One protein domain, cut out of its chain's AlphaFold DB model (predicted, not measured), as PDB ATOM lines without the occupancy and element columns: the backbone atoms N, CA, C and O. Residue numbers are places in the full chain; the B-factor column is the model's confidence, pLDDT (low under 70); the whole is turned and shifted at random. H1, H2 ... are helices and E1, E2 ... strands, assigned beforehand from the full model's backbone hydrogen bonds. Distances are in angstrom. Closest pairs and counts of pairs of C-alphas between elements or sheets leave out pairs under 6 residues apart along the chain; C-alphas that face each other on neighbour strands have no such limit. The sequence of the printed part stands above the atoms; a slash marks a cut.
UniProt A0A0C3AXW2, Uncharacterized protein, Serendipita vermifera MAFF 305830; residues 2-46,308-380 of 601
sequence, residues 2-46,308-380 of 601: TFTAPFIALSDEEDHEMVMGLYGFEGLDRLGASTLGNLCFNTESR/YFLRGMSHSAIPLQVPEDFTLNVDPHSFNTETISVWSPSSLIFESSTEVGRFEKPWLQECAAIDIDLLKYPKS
ATOM      1  N   THR A   2     -56.633  78.615   8.734       63.06
ATOM      2  CA  THR A   2     -57.794  79.166   9.450       63.06
ATOM      3  C   THR A   2     -59.002  79.133   8.527       63.06
ATOM      4  O   THR A   2     -59.016  79.834   7.512       63.06
ATOM      5  N   PHE A   3     -59.995  78.314   8.854       71.50
ATOM      6  CA  PHE A   3     -61.247  78.268   8.108       71.50
ATOM      7  C   PHE A   3     -62.135  79.435   8.530       71.50
ATOM      8  O   PHE A   3     -62.344  79.672   9.717       71.50
ATOM      9  N   THR A   4     -62.672  80.163   7.554       84.94
ATOM     10  CA  THR A   4     -63.650  81.234   7.800       84.94
ATOM     11  C   THR A   4     -65.091  80.728   7.773       84.94
ATOM     12  O   THR A   4     -66.003  81.474   8.111       84.94
ATOM     13  N   ALA A   5     -65.292  79.471   7.366       89.69
ATOM     14  CA  ALA A   5     -66.586  78.806   7.314       89.69
ATOM     15  C   ALA A   5     -67.230  78.759   8.712       89.69
ATOM     16  O   ALA A   5     -66.563  78.313   9.649       89.69
ATOM     17  N   PRO A   6     -68.492  79.197   8.880       91.06
ATOM     18  CA  PRO A   6     -69.152  79.189  10.183       91.06
ATOM     19  C   PRO A   6     -69.554  77.784  10.637       91.06
ATOM     20  O   PRO A   6     -69.559  77.515  11.837       91.06
ATOM     21  N   PHE A   7     -69.839  76.875   9.702       92.44
ATOM     22  CA  PHE A   7     -70.115  75.478  10.001       92.44
ATOM     23  C   PHE A   7     -69.263  74.530   9.168       92.44
ATOM     24  O   PHE A   7     -68.832  74.836   8.053       92.44
ATOM     25  N   ILE A   8     -69.069  73.344   9.732       89.81
ATOM     26  CA  ILE A   8     -68.449  72.208   9.065       89.81
ATOM     27  C   ILE A   8     -69.324  70.982   9.309       89.81
ATOM     28  O   ILE A   8     -69.649  70.674  10.455       89.81
ATOM     29  N   ALA A   9     -69.718  70.296   8.239       89.00
ATOM     30  CA  ALA A   9     -70.421  69.021   8.302       89.00
ATOM     31  C   ALA A   9     -69.459  67.878   7.955       89.00
ATOM     32  O   ALA A   9     -68.738  67.948   6.960       89.00
ATOM     33  N   LEU A  10     -69.433  66.837   8.786       87.25
ATOM     34  CA  LEU A  10     -68.609  65.644   8.586       87.25
ATOM     35  C   LEU A  10     -69.527  64.473   8.226       87.25
ATOM     36  O   LEU A  10     -70.331  64.075   9.070       87.25
ATOM     37  N   SER A  11     -69.424  63.944   7.001       80.94
ATOM     38  CA  SER A  11     -70.358  62.937   6.461       80.94
ATOM     39  C   SER A  11     -70.414  61.641   7.271       80.94
ATOM     40  O   SER A  11     -71.453  60.984   7.307       80.94
ATOM     41  N   ASP A  12     -69.310  61.287   7.927       72.50
ATOM     42  CA  ASP A  12     -69.134  59.985   8.558       72.50
ATOM     43  C   ASP A  12     -69.273  60.048  10.082       72.50
ATOM     44  O   ASP A  12     -68.991  61.059  10.735       72.50
ATOM     45  N   GLU A  13     -69.681  58.919  10.665       62.91
ATOM     46  CA  GLU A  13     -69.649  58.697  12.115       62.91
ATOM     47  C   GLU A  13     -68.225  58.521  12.665       62.91
ATOM     48  O   GLU A  13     -68.066  58.441  13.884       62.91
ATOM     49  N   GLU A  14     -67.200  58.465  11.802       58.22
ATOM     50  CA  GLU A  14     -65.806  58.330  12.227       58.22
ATOM     51  C   GLU A  14     -65.404  59.433  13.213       58.22
ATOM     52  O   GLU A  14     -65.787  60.598  13.073       58.22
ATOM     53  N   ASP A  15     -64.625  59.027  14.221       62.31
ATOM     54  CA  ASP A  15     -64.312  59.800  15.416       62.31
ATOM     55  C   ASP A  15     -63.981  61.257  15.089       62.31
ATOM     56  O   ASP A  15     -62.943  61.579  14.505       62.31
ATOM     57  N   HIS A  16     -64.857  62.155  15.540       63.56
ATOM     58  CA  HIS A  16     -64.642  63.600  15.548       63.56
ATOM     59  C   HIS A  16     -63.224  63.948  16.042       63.56
ATOM     60  O   HIS A  16     -62.608  64.889  15.551       63.56
ATOM     61  N   GLU A  17     -62.674  63.174  16.979       67.56
ATOM     62  CA  GLU A  17     -61.304  63.328  17.479       67.56
ATOM     63  C   GLU A  17     -60.233  63.124  16.399       67.56
ATOM     64  O   GLU A  17     -59.275  63.896  16.333       67.56
ATOM     65  N   MET A  18     -60.407  62.151  15.503       65.19
ATOM     66  CA  MET A  18     -59.471  61.896  14.407       65.19
ATOM     67  C   MET A  18     -59.472  63.049  13.399       65.19
ATOM     68  O   MET A  18     -58.411  63.475  12.945       65.19
ATOM     69  N   VAL A  19     -60.647  63.596  13.073       65.25
ATOM     70  CA  VAL A  19     -60.759  64.758  12.175       65.25
ATOM     71  C   VAL A  19     -60.136  66.000  12.817       65.25
ATOM     72  O   VAL A  19     -59.352  66.698  12.180       65.25
ATOM     73  N   MET A  20     -60.399  66.255  14.097       68.00
ATOM     74  CA  MET A  20     -59.796  67.395  14.798       68.00
ATOM     75  C   MET A  20     -58.270  67.276  14.871       68.00
ATOM     76  O   MET A  20     -57.567  68.255  14.618       68.00
ATOM     77  N   GLY A  21     -57.757  66.073  15.152       66.06
ATOM     78  CA  GLY A  21     -56.323  65.801  15.245       66.06
ATOM     79  C   GLY A  21     -55.585  65.887  13.907       66.06
ATOM     80  O   GLY A  21     -54.467  66.395  13.862       66.06
ATOM     81  N   LEU A  22     -56.199  65.435  12.809       56.53
ATOM     82  CA  LEU A  22     -55.564  65.436  11.483       56.53
ATOM     83  C   LEU A  22     -55.460  66.828  10.857       56.53
ATOM     84  O   LEU A  22     -54.511  67.106  10.127       56.53
ATOM     85  N   TYR A  23     -56.432  67.693  11.125       62.97
ATOM     86  CA  TYR A  23     -56.537  68.993  10.463       62.97
ATOM     87  C   TYR A  23     -56.183  70.168  11.379       62.97
ATOM     88  O   TYR A  23     -56.122  71.306  10.909       62.97
ATOM     89  N   GLY A  24     -55.926  69.905  12.666       63.94
ATOM     90  CA  GLY A  24     -55.603  70.943  13.644       63.94
ATOM     91  C   GLY A  24     -56.717  71.980  13.753       63.94
ATOM     92  O   GLY A  24     -56.441  73.175  13.831       63.94
ATOM     93  N   PHE A  25     -57.970  71.529  13.673       71.12
ATOM     94  CA  PHE A  25     -59.136  72.395  13.771       71.12
ATOM     95  C   PHE A  25     -59.322  72.844  15.222       71.12
ATOM     96  O   PHE A  25     -60.140  72.301  15.959       71.12
ATOM     97  N   GLU A  26     -58.555  73.824  15.673       74.75
ATOM     98  CA  GLU A  26     -58.862  74.475  16.941       74.75
ATOM     99  C   GLU A  26     -60.186  75.250  16.802       74.75
ATOM    100  O   GLU A  26     -60.474  75.860  15.774       74.75
ATOM    101  N   GLY A  27     -61.052  75.157  17.814       82.31
ATOM    102  CA  GLY A  27     -62.291  75.936  17.864       82.31
ATOM    103  C   GLY A  27     -63.483  75.419  17.046       82.31
ATOM    104  O   GLY A  27     -64.458  76.159  16.904       82.31
ATOM    105  N   LEU A  28     -63.488  74.172  16.574       87.94
ATOM    106  CA  LEU A  28     -64.745  73.516  16.188       87.94
ATOM    107  C   LEU A  28     -65.399  72.860  17.404       87.94
ATOM    108  O   LEU A  28     -64.768  72.068  18.103       87.94
ATOM    109  N   ASP A  29     -66.677  73.147  17.617       88.50
ATOM    110  CA  ASP A  29     -67.487  72.474  18.628       88.50
ATOM    111  C   ASP A  29     -68.681  71.772  17.980       88.50
ATOM    112  O   ASP A  29     -69.396  72.328  17.139       88.50
ATOM    113  N   ARG A  30     -68.889  70.517  18.370       88.12
ATOM    114  CA  ARG A  30     -69.891  69.637  17.775       88.12
ATOM    115  C   ARG A  30     -71.286  70.075  18.187       88.12
ATOM    116  O   ARG A  30     -71.668  69.889  19.335       88.12
ATOM    117  N   LEU A  31     -72.114  70.537  17.261       85.44
ATOM    118  CA  LEU A  31     -73.508  70.865  17.564       85.44
ATOM    119  C   LEU A  31     -74.378  69.618  17.706       85.44
ATOM    120  O   LEU A  31     -75.207  69.568  18.611       85.44
ATOM    121  N   GLY A  32     -74.162  68.611  16.859       84.94
ATOM    122  CA  GLY A  32     -74.920  67.361  16.884       84.94
ATOM    123  C   GLY A  32     -74.921  66.641  15.539       84.94
ATOM    124  O   GLY A  32     -74.302  67.093  14.578       84.94
ATOM    125  N   ALA A  33     -75.611  65.502  15.483       84.00
ATOM    126  CA  ALA A  33     -75.885  64.824  14.220       84.00
ATOM    127  C   ALA A  33     -76.909  65.627  13.402       84.00
ATOM    128  O   ALA A  33     -77.846  66.204  13.959       84.00
ATOM    129  N   SER A  34     -76.722  65.657  12.087       85.06
ATOM    130  CA  SER A  34     -77.588  66.340  11.131       85.06
ATOM    131  C   SER A  34     -77.789  65.495   9.872       85.06
ATOM    132  O   SER A  34     -77.133  64.470   9.691       85.06
ATOM    133  N   THR A  35     -78.651  65.949   8.963       82.62
ATOM    134  CA  THR A  35     -78.847  65.312   7.646       82.62
ATOM    135  C   THR A  35     -77.601  65.303   6.758       82.62
ATOM    136  O   THR A  35     -77.547  64.503   5.831       82.62
ATOM    137  N   LEU A  36     -76.611  66.160   7.034       82.06
ATOM    138  CA  LEU A  36     -75.328  66.215   6.317       82.06
ATOM    139  C   LEU A  36     -74.189  65.534   7.098       82.06
ATOM    140  O   LEU A  36     -73.018  65.711   6.775       82.06
ATOM    141  N   GLY A  37     -74.527  64.793   8.157       85.50
ATOM    142  CA  GLY A  37     -73.572  64.184   9.077       85.50
ATOM    143  C   GLY A  37     -73.364  65.011  10.348       85.50
ATOM    144  O   GLY A  37     -74.257  65.741  10.788       85.50
ATOM    145  N   ASN A  38     -72.209  64.882  10.994       86.75
ATOM    146  CA  ASN A  38     -71.912  65.573  12.250       86.75
ATOM    147  C   ASN A  38     -71.638  67.058  12.002       86.75
ATOM    148  O   ASN A  38     -70.607  67.421  11.438       86.75
ATOM    149  N   LEU A  39     -72.555  67.915  12.450       88.94
ATOM    150  CA  LEU A  39     -72.445  69.356  12.285       88.94
ATOM    151  C   LEU A  39     -71.636  69.966  13.428       88.94
ATOM    152  O   LEU A  39     -71.944  69.760  14.604       88.94
ATOM    153  N   CYS A  40     -70.645  70.771  13.072       90.44
ATOM    154  CA  CYS A  40     -69.788  71.505  13.989       90.44
ATOM    155  C   CYS A  40     -69.912  73.008  13.730       90.44
ATOM    156  O   CYS A  40     -69.988  73.439  12.578       90.44
ATOM    157  N   PHE A  41     -69.927  73.802  14.798       92.69
ATOM    158  CA  PHE A  41     -69.849  75.256  14.737       92.69
ATOM    159  C   PHE A  41     -68.398  75.698  14.894       92.69
ATOM    160  O   PHE A  41     -67.696  75.259  15.806       92.69
ATOM    161  N   ASN A  42     -67.955  76.575  14.002       91.81
ATOM    162  CA  ASN A  42     -66.640  77.181  14.066       91.81
ATOM    163  C   ASN A  42     -66.676  78.420  14.958       91.81
ATOM    164  O   ASN A  42     -67.025  79.521  14.520       91.81
ATOM    165  N   THR A  43     -66.264  78.232  16.208       90.12
ATOM    166  CA  THR A  43     -66.175  79.284  17.231       90.12
ATOM    167  C   THR A  43     -65.099  80.331  16.924       90.12
ATOM    168  O   THR A  43     -65.083  81.396  17.538       90.12
ATOM    169  N   GLU A  44     -64.205  80.064  15.968       89.56
ATOM    170  CA  GLU A  44     -63.210  81.036  15.503       89.56
ATOM    171  C   GLU A  44     -63.740  81.911  14.363       89.56
ATOM    172  O   GLU A  44     -63.167  82.963  14.057       89.56
ATOM    173  N   SER A  45     -64.853  81.507  13.738       89.81
ATOM    174  CA  SER A  45     -65.477  82.282  12.672       89.81
ATOM    175  C   SER A  45     -66.083  83.570  13.231       89.81
ATOM    176  O   SER A  45     -66.877  83.556  14.170       89.81
ATOM    177  N   ARG A  46     -65.758  84.710  12.613       93.50
ATOM    178  CA  ARG A  46     -66.351  86.029  12.913       93.50
ATOM    179  C   ARG A  46     -67.619  86.245  12.093       93.50
ATOM    180  O   ARG A  46     -67.736  87.194  11.314       93.50
ATOM    181  N   TYR A 308     -74.906  82.845   7.741       93.62
ATOM    182  CA  TYR A 308     -75.718  81.663   7.974       93.62
ATOM    183  C   TYR A 308     -77.097  81.982   8.542       93.62
ATOM    184  O   TYR A 308     -77.291  82.918   9.320       93.62
ATOM    185  N   PHE A 309     -78.054  81.130   8.203       91.44
ATOM    186  CA  PHE A 309     -79.431  81.217   8.648       91.44
ATOM    187  C   PHE A 309     -79.847  79.921   9.343       91.44
ATOM    188  O   PHE A 309     -79.747  78.838   8.767       91.44
ATOM    189  N   LEU A 310     -80.321  80.026  10.585       91.44
ATOM    190  CA  LEU A 310     -80.953  78.928  11.315       91.44
ATOM    191  C   LEU A 310     -82.447  79.190  11.390       91.44
ATOM    192  O   LEU A 310     -82.877  80.267  11.800       91.44
ATOM    193  N   ARG A 311     -83.247  78.184  11.062       88.38
ATOM    194  CA  ARG A 311     -84.703  78.255  11.146       88.38
ATOM    195  C   ARG A 311     -85.240  77.089  11.955       88.38
ATOM    196  O   ARG A 311     -85.118  75.943  11.535       88.38
ATOM    197  N   GLY A 312     -85.870  77.391  13.086       83.25
ATOM    198  CA  GLY A 312     -86.696  76.426  13.805       83.25
ATOM    199  C   GLY A 312     -87.935  76.104  12.976       83.25
ATOM    200  O   GLY A 312     -88.656  77.016  12.560       83.25
ATOM    201  N   MET A 313     -88.170  74.826  12.699       73.25
ATOM    202  CA  MET A 313     -89.368  74.351  12.018       73.25
ATOM    203  C   MET A 313     -90.374  73.808  13.034       73.25
ATOM    204  O   MET A 313     -90.019  73.138  13.999       73.25
ATOM    205  N   SER A 314     -91.653  74.109  12.808       62.75
ATOM    206  CA  SER A 314     -92.776  73.501  13.524       62.75
ATOM    207  C   SER A 314     -93.710  72.858  12.503       62.75
ATOM    208  O   SER A 314     -93.901  73.407  11.413       62.75
ATOM    209  N   HIS A 315     -94.303  71.714  12.853       56.06
ATOM    210  CA  HIS A 315     -95.128  70.875  11.968       56.06
ATOM    211  C   HIS A 315     -96.336  71.594  11.337       56.06
ATOM    212  O   HIS A 315     -96.957  71.064  10.420       56.06
ATOM    213  N   SER A 316     -96.688  72.795  11.805       48.38
ATOM    214  CA  SER A 316     -97.822  73.582  11.308       48.38
ATOM    215  C   SER A 316     -97.447  74.721  10.349       48.38
ATOM    216  O   SER A 316     -98.292  75.569  10.058       48.38
ATOM    217  N   ALA A 317     -96.190  74.825   9.909       47.78
ATOM    218  CA  ALA A 317     -95.733  76.001   9.175       47.78
ATOM    219  C   ALA A 317     -96.183  76.003   7.701       47.78
ATOM    220  O   ALA A 317     -95.728  75.213   6.880       47.78
ATOM    221  N   ILE A 318     -97.038  76.974   7.367       48.88
ATOM    222  CA  ILE A 318     -97.300  77.440   5.998       48.88
ATOM    223  C   ILE A 318     -95.948  77.766   5.332       48.88
ATOM    224  O   ILE A 318     -95.098  78.372   6.002       48.88
ATOM    225  N   PRO A 319     -95.724  77.405   4.049       49.38
ATOM    226  CA  PRO A 319     -94.526  77.798   3.318       49.38
ATOM    227  C   PRO A 319     -94.400  79.316   3.370       49.38
ATOM    228  O   PRO A 319     -95.199  80.063   2.808       49.38
ATOM    229  N   LEU A 320     -93.424  79.770   4.144       44.47
ATOM    230  CA  LEU A 320     -93.150  81.179   4.286       44.47
ATOM    231  C   LEU A 320     -92.366  81.623   3.059       44.47
ATOM    232  O   LEU A 320     -91.403  80.948   2.693       44.47
ATOM    233  N   GLN A 321     -92.755  82.756   2.472       43.53
ATOM    234  CA  GLN A 321     -91.908  83.495   1.545       43.53
ATOM    235  C   GLN A 321     -90.631  83.859   2.304       43.53
ATOM    236  O   GLN A 321     -90.589  84.804   3.090       43.53
ATOM    237  N   VAL A 322     -89.614  83.018   2.163       52.12
ATOM    238  CA  VAL A 322     -88.244  83.417   2.442       52.12
ATOM    239  C   VAL A 322     -87.946  84.543   1.440       52.12
ATOM    240  O   VAL A 322     -88.481  84.462   0.327       52.12
ATOM    241  N   PRO A 323     -87.200  85.611   1.796       50.81
ATOM    242  CA  PRO A 323     -86.771  86.591   0.797       50.81
ATOM    243  C   PRO A 323     -86.276  85.847  -0.446       50.81
ATOM    244  O   PRO A 323     -85.638  84.809  -0.282       50.81
ATOM    245  N   GLU A 324     -86.640  86.298  -1.651       53.53
ATOM    246  CA  GLU A 324     -86.468  85.531  -2.905       53.53
ATOM    247  C   GLU A 324     -85.039  84.974  -3.087       53.53
ATOM    248  O   GLU A 324     -84.855  83.919  -3.696       53.53
ATOM    249  N   ASP A 325     -84.058  85.611  -2.443       49.16
ATOM    250  CA  ASP A 325     -82.642  85.241  -2.389       49.16
ATOM    251  C   ASP A 325     -82.305  83.993  -1.535       49.16
ATOM    252  O   ASP A 325     -81.216  83.440  -1.664       49.16
ATOM    253  N   PHE A 326     -83.211  83.508  -0.679       54.28
ATOM    254  CA  PHE A 326     -82.991  82.373   0.236       54.28
ATOM    255  C   PHE A 326     -84.071  81.292   0.069       54.28
ATOM    256  O   PHE A 326     -84.631  80.779   1.042       54.28
ATOM    257  N   THR A 327     -84.419  80.940  -1.168       51.41
ATOM    258  CA  THR A 327     -85.372  79.852  -1.434       51.41
ATOM    259  C   THR A 327     -84.803  78.498  -0.987       51.41
ATOM    260  O   THR A 327     -84.099  77.800  -1.709       51.41
ATOM    261  N   LEU A 328     -85.115  78.121   0.253       52.72
ATOM    262  CA  LEU A 328     -84.781  76.823   0.832       52.72
ATOM    263  C   LEU A 328     -85.797  75.779   0.354       52.72
ATOM    264  O   LEU A 328     -86.920  75.734   0.855       52.72
ATOM    265  N   ASN A 329     -85.393  74.916  -0.579       50.81
ATOM    266  CA  ASN A 329     -86.134  73.700  -0.927       50.81
ATOM    267  C   ASN A 329     -85.882  72.614   0.132       50.81
ATOM    268  O   ASN A 329     -85.245  71.600  -0.135       50.81
ATOM    269  N   VAL A 330     -86.358  72.837   1.356       54.25
ATOM    270  CA  VAL A 330     -86.433  71.777   2.367       54.25
ATOM    271  C   VAL A 330     -87.853  71.246   2.347       54.25
ATOM    272  O   VAL A 330     -88.781  72.023   2.558       54.25
ATOM    273  N   ASP A 331     -88.023  69.948   2.088       57.41
ATOM    274  CA  ASP A 331     -89.330  69.300   2.178       57.41
ATOM    275  C   ASP A 331     -89.796  69.306   3.648       57.41
ATOM    276  O   ASP A 331     -89.238  68.564   4.470       57.41
ATOM    277  N   PRO A 332     -90.802  70.129   4.010       54.66
ATOM    278  CA  PRO A 332     -91.256  70.261   5.389       54.66
ATOM    279  C   PRO A 332     -91.906  68.975   5.921       54.66
ATOM    280  O   PRO A 332     -92.101  68.850   7.127       54.66
ATOM    281  N   HIS A 333     -92.237  68.014   5.052       56.56
ATOM    282  CA  HIS A 333     -92.886  66.760   5.435       56.56
ATOM    283  C   HIS A 333     -91.912  65.648   5.846       56.56
ATOM    284  O   HIS A 333     -92.354  64.606   6.324       56.56
ATOM    285  N   SER A 334     -90.603  65.855   5.690       55.59
ATOM    286  CA  SER A 334     -89.592  64.822   5.959       55.59
ATOM    287  C   SER A 334     -89.171  64.699   7.434       55.59
ATOM    288  O   SER A 334     -88.518  63.721   7.798       55.59
ATOM    289  N   PHE A 335     -89.577  65.630   8.308       55.97
ATOM    290  CA  PHE A 335     -89.154  65.653   9.713       55.97
ATOM    291  C   PHE A 335     -90.321  65.391  10.673       55.97
ATOM    292  O   PHE A 335     -91.260  66.180  10.776       55.97
ATOM    293  N   ASN A 336     -90.237  64.275  11.403       56.47
ATOM    294  CA  ASN A 336     -91.210  63.868  12.425       56.47
ATOM    295  C   ASN A 336     -90.962  64.516  13.805       56.47
ATOM    296  O   ASN A 336     -91.783  64.333  14.702       56.47
ATOM    297  N   THR A 337     -89.859  65.252  13.984       65.81
ATOM    298  CA  THR A 337     -89.453  65.906  15.243       65.81
ATOM    299  C   THR A 337     -89.266  67.415  15.065       65.81
ATOM    300  O   THR A 337     -89.205  67.916  13.940       65.81
ATOM    301  N   GLU A 338     -89.204  68.161  16.175       79.12
ATOM    302  CA  GLU A 338     -88.837  69.578  16.144       79.12
ATOM    303  C   GLU A 338     -87.386  69.704  15.649       79.12
ATOM    304  O   GLU A 338     -86.450  69.290  16.331       79.12
ATOM    305  N   THR A 339     -87.188  70.269  14.459       82.31
ATOM    306  CA  THR A 339     -85.859  70.420  13.854       82.31
ATOM    307  C   THR A 339     -85.479  71.881  13.660       82.31
ATOM    308  O   THR A 339     -86.323  72.767  13.496       82.31
ATOM    309  N   ILE A 340     -84.175  72.141  13.658       85.44
ATOM    310  CA  ILE A 340     -83.590  73.394  13.187       85.44
ATOM    311  C   ILE A 340     -82.907  73.118  11.856       85.44
ATOM    312  O   ILE A 340     -81.955  72.341  11.785       85.44
ATOM    313  N   SER A 341     -83.383  73.775  10.802       86.44
ATOM    314  CA  SER A 341     -82.699  73.788   9.515       86.44
ATOM    315  C   SER A 341     -81.610  74.856   9.524       86.44
ATOM    316  O   SER A 341     -81.886  76.017   9.836       86.44
ATOM    317  N   VAL A 342     -80.403  74.467   9.148       89.38
ATOM    318  CA  VAL A 342     -79.228  75.310   8.976       89.38
ATOM    319  C   VAL A 342     -78.980  75.484   7.488       89.38
ATOM    320  O   VAL A 342     -78.933  74.511   6.731       89.38
ATOM    321  N   TRP A 343     -78.782  76.729   7.085       89.25
ATOM    322  CA  TRP A 343     -78.298  77.094   5.767       89.25
ATOM    323  C   TRP A 343     -77.080  77.991   5.921       89.25
ATOM    324  O   TRP A 343     -77.123  78.981   6.653       89.25
ATOM    325  N   SER A 344     -75.984  77.643   5.256       89.62
ATOM    326  CA  SER A 344     -74.774  78.455   5.270       89.62
ATOM    327  C   SER A 344     -73.949  78.209   4.003       89.62
ATOM    328  O   SER A 344     -73.200  77.236   3.939       89.62
ATOM    329  N   PRO A 345     -74.051  79.086   2.992       84.56
ATOM    330  CA  PRO A 345     -73.435  78.873   1.683       84.56
ATOM    331  C   PRO A 345     -71.903  78.910   1.724       84.56
ATOM    332  O   PRO A 345     -71.245  78.384   0.831       84.56
ATOM    333  N   SER A 346     -71.333  79.537   2.755       86.12
ATOM    334  CA  SER A 346     -69.892  79.614   3.009       86.12
ATOM    335  C   SER A 346     -69.361  78.465   3.871       86.12
ATOM    336  O   SER A 346     -68.167  78.437   4.173       86.12
ATOM    337  N   SER A 347     -70.228  77.539   4.290       89.25
ATOM    338  CA  SER A 347     -69.841  76.377   5.086       89.25
ATOM    339  C   SER A 347     -69.346  75.218   4.224       89.25
ATOM    340  O   SER A 347     -69.493  75.217   2.999       89.25
ATOM    341  N   LEU A 348     -68.726  74.236   4.873       88.19
ATOM    342  CA  LEU A 348     -68.029  73.141   4.201       88.19
ATOM    343  C   LEU A 348     -68.596  71.789   4.608       88.19
ATOM    344  O   LEU A 348     -68.977  71.581   5.761       88.19
ATOM    345  N   ILE A 349     -68.597  70.865   3.656       86.94
ATOM    346  CA  ILE A 349     -68.907  69.457   3.864       86.94
ATOM    347  C   ILE A 349     -67.626  68.675   3.585       86.94
ATOM    348  O   ILE A 349     -67.020  68.824   2.519       86.94
ATOM    349  N   PHE A 350     -67.211  67.859   4.549       84.38
ATOM    350  CA  PHE A 350     -66.135  66.895   4.372       84.38
ATOM    351  C   PHE A 350     -66.741  65.517   4.185       84.38
ATOM    352  O   PHE A 350     -67.310  64.943   5.118       84.38
ATOM    353  N   GLU A 351     -66.588  65.003   2.972       82.88
ATOM    354  CA  GLU A 351     -66.964  63.641   2.631       82.88
ATOM    355  C   GLU A 351     -65.756  62.726   2.862       82.88
ATOM    356  O   GLU A 351     -64.644  62.972   2.368       82.88
ATOM    357  N   SER A 352     -65.951  61.673   3.651       68.56
ATOM    358  CA  SER A 352     -64.976  60.594   3.746       68.56
ATOM    359  C   SER A 352     -65.065  59.769   2.463       68.56
ATOM    360  O   SER A 352     -66.108  59.223   2.112       68.56
ATOM    361  N   SER A 353     -63.969  59.733   1.705       61.50
ATOM    362  CA  SER A 353     -63.836  58.780   0.612       61.50
ATOM    363  C   SER A 353     -63.022  57.592   1.108       61.50
ATOM    364  O   SER A 353     -61.979  57.739   1.752       61.50
ATOM    365  N   THR A 354     -63.495  56.394   0.781       57.00
ATOM    366  CA  THR A 354     -62.774  55.135   0.995       57.00
ATOM    367  C   THR A 354     -61.557  54.991   0.072       57.00
ATOM    368  O   THR A 354     -60.729  54.106   0.280       57.00
ATOM    369  N   GLU A 355     -61.405  55.868  -0.925       53.00
ATOM    370  CA  GLU A 355     -60.364  55.809  -1.950       53.00
ATOM    371  C   GLU A 355     -59.551  57.113  -1.985       53.00
ATOM    372  O   GLU A 355     -59.846  58.045  -2.720       53.00
ATOM    373  N   VAL A 356     -58.488  57.156  -1.175       51.44
ATOM    374  CA  VAL A 356     -57.293  58.010  -1.351       51.44
ATOM    375  C   VAL A 356     -57.591  59.475  -1.739       51.44
ATOM    376  O   VAL A 356     -57.070  60.001  -2.720       51.44
ATOM    377  N   GLY A 357     -58.401  60.166  -0.934       55.78
ATOM    378  CA  GLY A 357     -58.521  61.627  -0.976       55.78
ATOM    379  C   GLY A 357     -59.842  62.118  -0.398       55.78
ATOM    380  O   GLY A 357     -60.893  61.878  -0.981       55.78
ATOM    381  N   ARG A 358     -59.808  62.801   0.751       60.56
ATOM    382  CA  ARG A 358     -60.993  63.473   1.306       60.56
ATOM    383  C   ARG A 358     -61.269  64.741   0.502       60.56
ATOM    384  O   ARG A 358     -60.357  65.543   0.305       60.56
ATOM    385  N   PHE A 359     -62.508  64.902   0.045       66.12
ATOM    386  CA  PHE A 359     -62.928  66.040  -0.766       66.12
ATOM    387  C   PHE A 359     -63.642  67.068   0.113       66.12
ATOM    388  O   PHE A 359     -64.568  66.740   0.851       66.12
ATOM    389  N   GLU A 360     -63.188  68.317   0.030       79.00
ATOM    390  CA  GLU A 360     -63.880  69.469   0.601       79.00
ATOM    391  C   GLU A 360     -64.885  69.980  -0.433       79.00
ATOM    392  O   GLU A 360     -64.509  70.341  -1.554       79.00
ATOM    393  N   LYS A 361     -66.168  69.989  -0.070       82.19
ATOM    394  CA  LYS A 361     -67.250  70.468  -0.931       82.19
ATOM    395  C   LYS A 361     -67.944  71.666  -0.274       82.19
ATOM    396  O   LYS A 361     -68.309  71.585   0.900       82.19
ATOM    397  N   PRO A 362     -68.161  72.778  -0.998       80.50
ATOM    398  CA  PRO A 362     -68.881  73.918  -0.452       80.50
ATOM    399  C   PRO A 362     -70.374  73.597  -0.295       80.50
ATOM    400  O   PRO A 362     -71.000  72.992  -1.171       80.50
ATOM    401  N   TRP A 363     -70.960  74.060   0.804       80.69
ATOM    402  CA  TRP A 363     -72.360  73.859   1.186       80.69
ATOM    403  C   TRP A 363     -73.288  74.849   0.447       80.69
ATOM    404  O   TRP A 363     -74.062  75.588   1.046       80.69
ATOM    405  N   LEU A 364     -73.206  74.909  -0.886       69.94
ATOM    406  CA  LEU A 364     -73.822  75.992  -1.673       69.94
ATOM    407  C   LEU A 364     -75.360  75.977  -1.691       69.94
ATOM    408  O   LEU A 364     -75.978  77.038  -1.712       69.94
ATOM    409  N   GLN A 365     -75.986  74.796  -1.731       67.88
ATOM    410  CA  GLN A 365     -77.450  74.653  -1.852       67.88
ATOM    411  C   GLN A 365     -78.056  73.627  -0.892       67.88
ATOM    412  O   GLN A 365     -79.268  73.426  -0.878       67.88
ATOM    413  N   GLU A 366     -77.228  72.954  -0.102       74.38
ATOM    414  CA  GLU A 366     -77.715  71.938   0.821       74.38
ATOM    415  C   GLU A 366     -78.296  72.602   2.077       74.38
ATOM    416  O   GLU A 366     -78.058  73.777   2.368       74.38
ATOM    417  N   CYS A 367     -79.090  71.863   2.841       78.88
ATOM    418  CA  CYS A 367     -79.597  72.290   4.140       78.88
ATOM    419  C   CYS A 367     -79.329  71.164   5.126       78.88
ATOM    420  O   CYS A 367     -79.692  70.017   4.866       78.88
ATOM    421  N   ALA A 368     -78.723  71.490   6.259       81.00
ATOM    422  CA  ALA A 368     -78.586  70.541   7.350       81.00
ATOM    423  C   ALA A 368     -79.804  70.692   8.250       81.00
ATOM    424  O   ALA A 368     -80.139  71.804   8.640       81.00
ATOM    425  N   ALA A 369     -80.468  69.601   8.601       84.12
ATOM    426  CA  ALA A 369     -81.471  69.609   9.655       84.12
ATOM    427  C   ALA A 369     -80.890  68.943  10.901       84.12
ATOM    428  O   ALA A 369     -80.345  67.845  10.814       84.12
ATOM    429  N   ILE A 370     -81.001  69.622  12.040       83.56
ATOM    430  CA  ILE A 370     -80.589  69.128  13.357       83.56
ATOM    431  C   ILE A 370     -81.847  68.910  14.190       83.56
ATOM    432  O   ILE A 370     -82.719  69.779  14.226       83.56
ATOM    433  N   ASP A 371     -81.925  67.788  14.894       82.94
ATOM    434  CA  ASP A 371     -82.975  67.568  15.884       82.94
ATOM    435  C   ASP A 371     -82.753  68.470  17.113       82.94
ATOM    436  O   ASP A 371     -81.659  68.512  17.686       82.94
ATOM    437  N   ILE A 372     -83.787  69.207  17.526       80.12
ATOM    438  CA  ILE A 372     -83.729  70.113  18.679       80.12
ATOM    439  C   ILE A 372     -83.392  69.360  19.970       80.12
ATOM    440  O   ILE A 372     -82.696  69.907  20.831       80.12
ATOM    441  N   ASP A 373     -83.832  68.111  20.124       79.50
ATOM    442  CA  ASP A 373     -83.541  67.325  21.323       79.50
ATOM    443  C   ASP A 373     -82.046  67.008  21.460       79.50
ATOM    444  O   ASP A 373     -81.538  66.923  22.582       79.50
ATOM    445  N   LEU A 374     -81.310  66.940  20.346       74.31
ATOM    446  CA  LEU A 374     -79.851  66.788  20.356       74.31
ATOM    447  C   LEU A 374     -79.130  68.059  20.821       74.31
ATOM    448  O   LEU A 374     -78.023  67.971  21.348       74.31
ATOM    449  N   LEU A 375     -79.749  69.232  20.674       74.75
ATOM    450  CA  LEU A 375     -79.175  70.505  21.121       74.75
ATOM    451  C   LEU A 375     -79.399  70.762  22.616       74.75
ATOM    452  O   LEU A 375     -78.618  71.492  23.230       74.75
ATOM    453  N   LYS A 376     -80.440  70.166  23.215       74.94
ATOM    454  CA  LYS A 376     -80.779  70.333  24.643       74.94
ATOM    455  C   LYS A 376     -79.746  69.711  25.582       74.94
ATOM    456  O   LYS A 376     -79.548  70.214  26.685       74.94
ATOM    457  N   TYR A 377     -79.103  68.626  25.159       64.44
ATOM    458  CA  TYR A 377     -78.167  67.870  25.984       64.44
ATOM    459  C   TYR A 377     -76.812  67.804  25.288       64.44
ATOM    460  O   TYR A 377     -76.590  66.891  24.488       64.44
ATOM    461  N   PRO A 378     -75.870  68.719  25.586       54.69
ATOM    462  CA  PRO A 378     -74.491  68.464  25.215       54.69
ATOM    463  C   PRO A 378     -74.107  67.156  25.905       54.69
ATOM    464  O   PRO A 378     -74.122  67.073  27.136       54.69
ATOM    465  N   LYS A 379     -73.811  66.103  25.129       50.88
ATOM    466  CA  LYS A 379     -73.094  64.957  25.689       50.88
ATOM    467  C   LYS A 379     -71.847  65.564  26.317       50.88
ATOM    468  O   LYS A 379     -71.013  66.104  25.595       50.88
ATOM    469  N   SER A 380     -71.784  65.577  27.652       39.62
ATOM    470  CA  SER A 380     -70.577  66.015  28.344       39.62
ATOM    471  C   SER A 380     -69.422  65.238  27.722       39.62
ATOM    472  O   SER A 380     -69.606  64.038  27.475       39.62
TER     473      SER A 380
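This is residues 2 to 46 and 308 to 380 of the 601 residues of an uncharacterized protein of Serendipita vermifera MAFF 305830 (UniProt A0A0C3AXW2). Two sheets, partly face to face with their strands crossed, make a loose sandwich: a strongly twisted sheet of five strands and a smaller one of three. The short helix H1 grazes the larger sheet, the shorter H2 grazes both, and a long loop, residues 313 to 338, runs out from the smaller sheet, with residues 320 to 325 sticking out. The printed part has 118 residues, under half of them in named elements, in the order E1 H1 E2 E3 E4 E5 E6 E7 E8 H2; the class is mixed, helices and strands. The larger sheet, E2 E3 E1 E6 E7, is mixed, and the smaller, E4 E5 E8, is antiparallel. The whole is compact, with a radius of gyration of the C-alphas of 14.8 A and spans of 44 by 32 by 32 A.

In the larger sheet, E2 (residues 28 to 34) and E3 (37 to 42) form a hairpin, with N 31 and O 39 at 2.8 A. E3 is antiparallel to E1 (7 to 10), with N 40 and O 8 at 2.8 A. E1 is parallel to E6 (348 to 351), with N 9 and O 348 at 2.9 A. E6 and E7 (359 to 362) form a hairpin, with N 349 and O 361 at 2.9 A. H1 (16 to 23) only grazes this sheet with residues 16 to 20. E1, H1 and E2 form a split strand-helix-strand unit, two strands running the same way with E3 between them, and its crossover is right-handed. In the other sheet of the sandwich, E4 (308 to 312) and E5 (339 to 343) form a hairpin, with N 311 and O 341 at 2.8 A. E5 is antiparallel to E8 (368 to 371), with N 342 and O 368 at 2.7 A. The two sheets' planes stand 39 degrees apart and their strands at 69 degrees; the closest C-alphas of E2 and E8 are those of Ser 34 and Ile 370, 4.7 A. H2 (372 to 376) only grazes both sheets. In H1 and H2 every O i to N i+4 pair is within hydrogen-bond range.

E2 and E3 each measure 15.6 A from first to last C-alpha, E4 13.5 A, E5 12.9 A and H1 11.0 A. E1 begins at C-alpha 7 (-70.115, 75.478, 10.001), and H2 ends at C-alpha 376 (-80.779, 70.333, 24.643).

The C-alphas farthest apart, those of Ser 316 and Val 356, are 45.2 A apart. Residues 47 to 307 are not printed; C-alphas 46 and 308 are 11.5 A apart across the cut. The link from E4 to E5 is long. Mean pLDDT of the printed part is 72.7; 51 residues are under 70, among them 13 to 24 and 314 to 337.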